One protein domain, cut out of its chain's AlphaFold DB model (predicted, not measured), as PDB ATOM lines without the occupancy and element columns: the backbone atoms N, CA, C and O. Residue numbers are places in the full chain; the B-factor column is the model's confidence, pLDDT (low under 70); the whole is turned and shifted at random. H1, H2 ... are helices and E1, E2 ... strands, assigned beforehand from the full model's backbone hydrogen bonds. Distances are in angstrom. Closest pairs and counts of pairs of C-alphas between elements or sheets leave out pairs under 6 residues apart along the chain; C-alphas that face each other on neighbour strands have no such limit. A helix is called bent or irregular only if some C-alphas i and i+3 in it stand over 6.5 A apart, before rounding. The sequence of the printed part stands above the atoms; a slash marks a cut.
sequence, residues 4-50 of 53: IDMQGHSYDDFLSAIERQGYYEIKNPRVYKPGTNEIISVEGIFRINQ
ATOM      1  N   ILE A   4     -34.476  37.844 -23.742       95.62
ATOM      2  CA  ILE A   4     -33.115  38.191 -24.174       95.62
ATOM      3  C   ILE A   4     -32.557  37.059 -25.040       95.62
ATOM      4  O   ILE A   4     -32.652  35.889 -24.669       95.62
ATOM      5  N   ASP A   5     -31.980  37.404 -26.188       95.81
ATOM      6  CA  ASP A   5     -31.224  36.469 -27.015       95.81
ATOM      7  C   ASP A   5     -29.844  36.235 -26.385       95.81
ATOM      8  O   ASP A   5     -29.006  37.134 -26.348       95.81
ATOM      9  N   MET A   6     -29.632  35.025 -25.868       95.31
ATOM     10  CA  MET A   6     -28.367  34.596 -25.261       95.31
ATOM     11  C   MET A   6     -27.476  33.824 -26.247       95.31
ATOM     12  O   MET A   6     -26.425  33.319 -25.853       95.31
ATOM     13  N   GLN A   7     -27.865  33.694 -27.522       94.81
ATOM     14  CA  GLN A   7     -27.023  33.017 -28.508       94.81
ATOM     15  C   GLN A   7     -25.689  33.750 -28.683       94.81
ATOM     16  O   GLN A   7     -25.639  34.971 -28.807       94.81
ATOM     17  N   GLY A   8     -24.595  32.986 -28.698       94.25
ATOM     18  CA  GLY A   8     -23.238  33.532 -28.767       94.25
ATOM     19  C   GLY A   8     -22.669  34.011 -27.426       94.25
ATOM     20  O   GLY A   8     -21.503  34.393 -27.385       94.25
ATOM     21  N   HIS A   9     -23.435  33.950 -26.331       94.88
ATOM     22  CA  HIS A   9     -22.924  34.189 -24.982       94.88
ATOM     23  C   HIS A   9     -22.469  32.871 -24.339       94.88
ATOM     24  O   HIS A   9     -23.219  31.897 -24.299       94.88
ATOM     25  N   SER A  10     -21.235  32.840 -23.829       97.06
ATOM     26  CA  SER A  10     -20.677  31.671 -23.142       97.06
ATOM     27  C   SER A  10     -21.297  31.496 -21.757       97.06
ATOM     28  O   SER A  10     -21.351  32.435 -20.958       97.06
ATOM     29  N   TYR A  11     -21.734  30.272 -21.458       96.62
ATOM     30  CA  TYR A  11     -22.240  29.928 -20.132       96.62
ATOM     31  C   TYR A  11     -21.126  29.939 -19.073       96.62
ATOM     32  O   TYR A  11     -21.353  30.397 -17.956       96.62
ATOM     33  N   ASP A  12     -19.910  29.529 -19.436       98.19
ATOM     34  CA  ASP A  12     -18.765  29.538 -18.519       98.19
ATOM     35  C   ASP A  12     -18.317  30.968 -18.188       98.19
ATOM     36  O   ASP A  12     -17.976  31.256 -17.040       98.19
ATOM     37  N   ASP A  13     -18.388  31.896 -19.151       97.75
ATOM     38  CA  ASP A  13     -18.107  33.317 -18.899       97.75
ATOM     39  C   ASP A  13     -19.164  33.930 -17.979       97.75
ATOM     40  O   ASP A  13     -18.839  34.727 -17.097       97.75
ATOM     41  N   PHE A  14     -20.430  33.545 -18.172       97.12
ATOM     42  CA  PHE A  14     -21.513  33.923 -17.275       97.12
ATOM     43  C   PHE A  14     -21.227  33.448 -15.847       97.12
ATOM     44  O   PHE A  14     -21.211  34.275 -14.935       97.12
ATOM     45  N   LEU A  15     -20.935  32.157 -15.649       97.56
ATOM     46  CA  LEU A  15     -20.621  31.603 -14.328       97.56
ATOM     47  C   LEU A  15     -19.397  32.282 -13.701       97.56
ATOM     48  O   LEU A  15     -19.453  32.705 -12.548       97.56
ATOM     49  N   SER A  16     -18.332  32.469 -14.481       97.88
ATOM     50  CA  SER A  16     -17.097  33.114 -14.025       97.88
ATOM     51  C   SER A  16     -17.329  34.569 -13.605       97.88
ATOM     52  O   SER A  16     -16.770  35.035 -12.613       97.88
ATOM     53  N   ALA A  17     -18.159  35.319 -14.337       97.56
ATOM     54  CA  ALA A  17     -18.503  36.693 -13.979       97.56
ATOM     55  C   ALA A  17     -19.361  36.753 -12.710       97.56
ATOM     56  O   ALA A  17     -19.138  37.597 -11.842       97.56
ATOM     57  N   ILE A  18     -20.318  35.838 -12.586       97.06
ATOM     58  CA  ILE A  18     -21.165  35.722 -11.406       97.06
ATOM     59  C   ILE A  18     -20.314  35.426 -10.159       97.06
ATOM     60  O   ILE A  18     -20.423  36.158  -9.180       97.06
ATOM     61  N   GLU A  19     -19.391  34.463 -10.221       96.50
ATOM     62  CA  GLU A  19     -18.476  34.140  -9.116       96.50
ATOM     63  C   GLU A  19     -17.528  35.303  -8.778       96.50
ATOM     64  O   GLU A  19     -17.326  35.633  -7.610       96.50
ATOM     65  N   ARG A  20     -16.962  35.961  -9.797       97.00
ATOM     66  CA  ARG A  20     -15.933  36.993  -9.603       97.00
ATOM     67  C   ARG A  20     -16.473  38.321  -9.073       97.00
ATOM     68  O   ARG A  20     -15.775  38.995  -8.321       97.00
ATOM     69  N   GLN A  21     -17.646  38.759  -9.530       96.56
ATOM     70  CA  GLN A  21     -18.156  40.115  -9.255       96.56
ATOM     71  C   GLN A  21     -19.648  40.167  -8.885       96.56
ATOM     72  O   GLN A  21     -20.178  41.253  -8.664       96.56
ATOM     73  N   GLY A  22     -20.339  39.026  -8.812       97.12
ATOM     74  CA  GLY A  22     -21.747  38.945  -8.406       97.12
ATOM     75  C   GLY A  22     -22.757  39.295  -9.502       97.12
ATOM     76  O   GLY A  22     -23.961  39.308  -9.244       97.12
ATOM     77  N   TYR A  23     -22.308  39.587 -10.725       97.81
ATOM     78  CA  TYR A  23     -23.198  39.909 -11.840       97.81
ATOM     79  C   TYR A  23     -22.575  39.646 -13.220       97.81
ATOM     80  O   TYR A  23     -21.356  39.707 -13.407       97.81
ATOM     81  N   TYR A  24     -23.440  39.436 -14.215       98.00
ATOM     82  CA  TYR A  24     -23.107  39.368 -15.641       98.00
ATOM     83  C   TYR A  24     -23.863  40.450 -16.418       98.00
ATOM     84  O   TYR A  24     -25.041  40.692 -16.151       98.00
ATOM     85  N   GLU A  25     -23.202  41.097 -17.377       97.50
ATOM     86  CA  GLU A  25     -23.768  42.198 -18.163       97.50
ATOM     87  C   GLU A  25     -23.715  41.930 -19.660       97.50
ATOM     88  O   GLU A  25     -22.709  41.470 -20.196       97.50
ATOM     89  N   ILE A  26     -24.785  42.338 -20.339       97.19
ATOM     90  CA  ILE A  26     -24.868  42.420 -21.791       97.19
ATOM     91  C   ILE A  26     -25.181  43.869 -22.145       97.19
ATOM     92  O   ILE A  26     -26.235  44.399 -21.781       97.19
ATOM     93  N   LYS A  27     -24.259  44.520 -22.857       96.69
ATOM     94  CA  LYS A  27     -24.480  45.855 -23.418       96.69
ATOM     95  C   LYS A  27     -25.253  45.739 -24.721       96.69
ATOM     96  O   LYS A  27     -24.967  44.857 -25.524       96.69
ATOM     97  N   ASN A  28     -26.181  46.662 -24.926       96.81
ATOM     98  CA  ASN A  28     -27.069  46.735 -26.077       96.81
ATOM     99  C   ASN A  28     -27.683  45.368 -26.436       96.81
ATOM    100  O   ASN A  28     -27.441  44.856 -27.532       96.81
ATOM    101  N   PRO A  29     -28.406  44.727 -25.495       97.06
ATOM    102  CA  PRO A  29     -28.855  43.351 -25.652       97.06
ATOM    103  C   PRO A  29     -29.755  43.183 -26.876       97.06
ATOM    104  O   PRO A  29     -30.558  44.056 -27.223       97.06
ATOM    105  N   ARG A  30     -29.656  42.006 -27.491       97.38
ATOM    106  CA  ARG A  30     -30.606  41.542 -28.498       97.38
ATOM    107  C   ARG A  30     -31.806  40.926 -27.788       97.38
ATOM    108  O   ARG A  30     -31.638  40.131 -26.868       97.38
ATOM    109  N   VAL A  31     -33.015  41.308 -28.184       96.00
ATOM    110  CA  VAL A  31     -34.253  40.839 -27.552       96.00
ATOM    111  C   VAL A  31     -35.269  40.406 -28.599       96.00
ATOM    112  O   VAL A  31     -35.379  41.019 -29.661       96.00
ATOM    113  N   TYR A  32     -36.042  39.373 -28.276       95.94
ATOM    114  CA  TYR A  32     -37.202  38.971 -29.059       95.94
ATOM    115  C   TYR A  32     -38.363  39.921 -28.789       95.94
ATOM    116  O   TYR A  32     -38.771  40.124 -27.637       95.94
ATOM    117  N   LYS A  33     -38.927  40.490 -29.856       93.56
ATOM    118  CA  LYS A  33     -40.116  41.332 -29.747       93.56
ATOM    119  C   LYS A  33     -41.325  40.459 -29.361       93.56
ATOM    120  O   LYS A  33     -41.592  39.467 -30.044       93.56
ATOM    121  N   PRO A  34     -42.072  40.804 -28.292       90.62
ATOM    122  CA  PRO A  34     -43.175  39.979 -27.800       90.62
ATOM    123  C   PRO A  34     -44.198  39.625 -28.886       90.62
ATOM    124  O   PRO A  34     -44.635  40.497 -29.634       90.62
ATOM    125  N   GLY A  35     -44.590  38.350 -28.955       91.56
ATOM    126  CA  GLY A  35     -45.561  37.850 -29.939       91.56
ATOM    127  C   GLY A  35     -45.012  37.660 -31.357       91.56
ATOM    128  O   GLY A  35     -45.787  37.392 -32.270       91.56
ATOM    129  N   THR A  36     -43.698  37.794 -31.558       93.81
ATOM    130  CA  THR A  36     -43.033  37.634 -32.860       93.81
ATOM    131  C   THR A  36     -41.720  36.856 -32.710       93.81
ATOM    132  O   THR A  36     -41.231  36.677 -31.596       93.81
ATOM    133  N   ASN A  37     -41.116  36.454 -33.832       92.38
ATOM    134  CA  ASN A  37     -39.752  35.905 -33.875       92.38
ATOM    135  C   ASN A  37     -38.700  36.961 -34.273       92.38
ATOM    136  O   ASN A  37     -37.559  36.617 -34.574       92.38
ATOM    137  N   GLU A  38     -39.079  38.242 -34.319       96.06
ATOM    138  CA  GLU A  38     -38.166  39.331 -34.667       96.06
ATOM    139  C   GLU A  38     -37.186  39.587 -33.515       96.06
ATOM    140  O   GLU A  38     -37.597  39.701 -32.357       96.06
ATOM    141  N   ILE A  39     -35.897  39.720 -33.844       96.56
ATOM    142  CA  ILE A  39     -34.840  40.087 -32.895       96.56
ATOM    143  C   ILE A  39     -34.406  41.522 -33.179       96.56
ATOM    144  O   ILE A  39     -34.029  41.851 -34.302       96.56
ATOM    145  N   ILE A  40     -34.405  42.356 -32.145       96.19
ATOM    146  CA  ILE A  40     -33.952  43.749 -32.212       96.19
ATOM    147  C   ILE A  40     -32.857  43.996 -31.178       96.19
ATOM    148  O   ILE A  40     -32.839  43.350 -30.134       96.19
ATOM    149  N   SER A  41     -31.954  44.935 -31.455       96.06
ATOM    150  CA  SER A  41     -31.018  45.435 -30.440       96.06
ATOM    151  C   SER A  41     -31.660  46.608 -29.709       96.06
ATOM    152  O   SER A  41     -32.269  47.467 -30.346       96.06
ATOM    153  N   VAL A  42     -31.527  46.648 -28.387       95.19
ATOM    154  CA  VAL A  42     -32.059  47.730 -27.548       95.19
ATOM    155  C   VAL A  42     -30.893  48.436 -26.882       95.19
ATOM    156  O   VAL A  42     -30.042  47.771 -26.305       95.19
ATOM    157  N   GLU A  43     -30.841  49.765 -26.950       97.69
ATOM    158  CA  GLU A  43     -29.811  50.541 -26.255       97.69
ATOM    159  C   GLU A  43     -29.938  50.370 -24.732       97.69
ATOM    160  O   GLU A  43     -31.027  50.505 -24.171       97.69
ATOM    161  N   GLY A  44     -28.828  50.058 -24.058       96.81
ATOM    162  CA  GLY A  44     -28.786  49.923 -22.601       96.81
ATOM    163  C   GLY A  44     -27.944  48.748 -22.111       96.81
ATOM    164  O   GLY A  44     -27.094  48.222 -22.827       96.81
ATOM    165  N   ILE A  45     -28.163  48.345 -20.859       97.06
ATOM    166  CA  ILE A  45     -27.460  47.223 -20.225       97.06
ATOM    167  C   ILE A  45     -28.493  46.275 -19.621       97.06
ATOM    168  O   ILE A  45     -29.295  46.679 -18.780       97.06
ATOM    169  N   PHE A  46     -28.452  45.007 -20.026       95.94
ATOM    170  CA  PHE A  46     -29.131  43.930 -19.317       95.94
ATOM    171  C   PHE A  46     -28.153  43.299 -18.330       95.94
ATOM    172  O   PHE A  46     -27.063  42.883 -18.721       95.94
ATOM    173  N   ARG A  47     -28.532  43.239 -17.050       96.81
ATOM    174  CA  ARG A  47     -27.693  42.684 -15.985       96.81
ATOM    175  C   ARG A  47     -28.411  41.536 -15.284       96.81
ATOM    176  O   ARG A  47     -29.534  41.702 -14.814       96.81
ATOM    177  N   ILE A  48     -27.728  40.402 -15.167       96.25
ATOM    178  CA  ILE A  48     -28.133  39.279 -14.321       96.25
ATOM    179  C   ILE A  48     -27.330  39.382 -13.028       96.25
ATOM    180  O   ILE A  48     -26.103  39.342 -13.065       96.25
ATOM    181  N   ASN A  49     -28.017  39.534 -11.898       96.56
ATOM    182  CA  ASN A  49     -27.389  39.660 -10.584       96.56
ATOM    183  C   ASN A  49     -27.524  38.350  -9.803       96.56
ATOM    184  O   ASN A  49     -28.610  37.766  -9.774       96.56
ATOM    185  N   GLN A  50     -26.462  37.942  -9.111       95.00
ATOM    186  CA  GLN A  50     -26.542  36.982  -8.018       95.00
ATOM    187  C   GLN A  50     -26.640  37.755  -6.704       95.00
ATOM    188  O   GLN A  50     -25.695  38.405  -6.267       95.00
TER     189      GLN A  50
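What this domain is: This is residues 4 to 50 of the 53 residues of an uncharacterized protein of Streptococcus mitis (UniProt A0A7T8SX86). The printed part is a long two-stranded ribbon, broken and bent partway: the antiparallel pair E1 and E4 forms one section, the small hairpin of E2 and E3 the other, and the single helix H1 sits by E1 at the end away from the hairpin. The loop of residues 33 to 38, at the tip of the hairpin, and H1 make the two ends of an elongated outline of 35 by 19 by 14 A. The printed part has 47 residues, with one named helix and four named strands in the order H1, E1, E2, E3, E4, and its class is mixed, helices and strands. The two sheets, E1 - E4 and E2 - E3, have two strands each and are antiparallel. The whole is only just loose, close to compact, with a radius of gyration of the C-alphas of 11.8 A.

Where its parts are: The printed part begins at Ile 4, and residues 4 to 10 precede the helix. H1 is residues 11 to 21, 15.5 A from its first to its last C-alpha, and C-alpha 11 is at (-22.240, 29.928, -20.132). E1 is residues 23 to 27, 13.1 A long. E2 is residues 30 to 32, and E3 is residues 39 to 41. E4 is residues 45 to 49, 12.3 A long, and C-alpha 49 is at (-27.389, 39.660, -10.584).

How they stand to each other: E1 and E4 are antiparallel neighbours, their directions 167 degrees apart. C-alphas 25 and 47 face each other at 4.5 A, and N 26 and O 46 are within hydrogen-bond range at 2.8 A, as are N 48 and O 24 at 2.9 A. H1 has 4 pairs of C-alphas within 8 A of E1, the closest those of Ala 17 and Tyr 24 at 5.6 A. With E4 it has 1 such pair, the C-alphas of Ile 18 and Asn 49 at 7.4 A. In H1 every O i to N i+4 pair is within hydrogen-bond range. E1 runs on into E2 across a break of 2 residues, at 88 degrees. E2 and E3 form a hairpin, antiparallel at 144 degrees, with N 31 and O 40 within hydrogen-bond range at 2.8 A. H1 is apart from E2 and from E3.

The domain as a whole: The two C-alphas farthest apart are those of Arg 20 and Gly 35, at 35.9 A. The printed part has no cut. The links H1 to E1, E1 to E2 and E3 to E4 are tight, and E2 to E3 is short; no link is long. The mean pLDDT of the printed part is 96.2, and no printed residue is under 70.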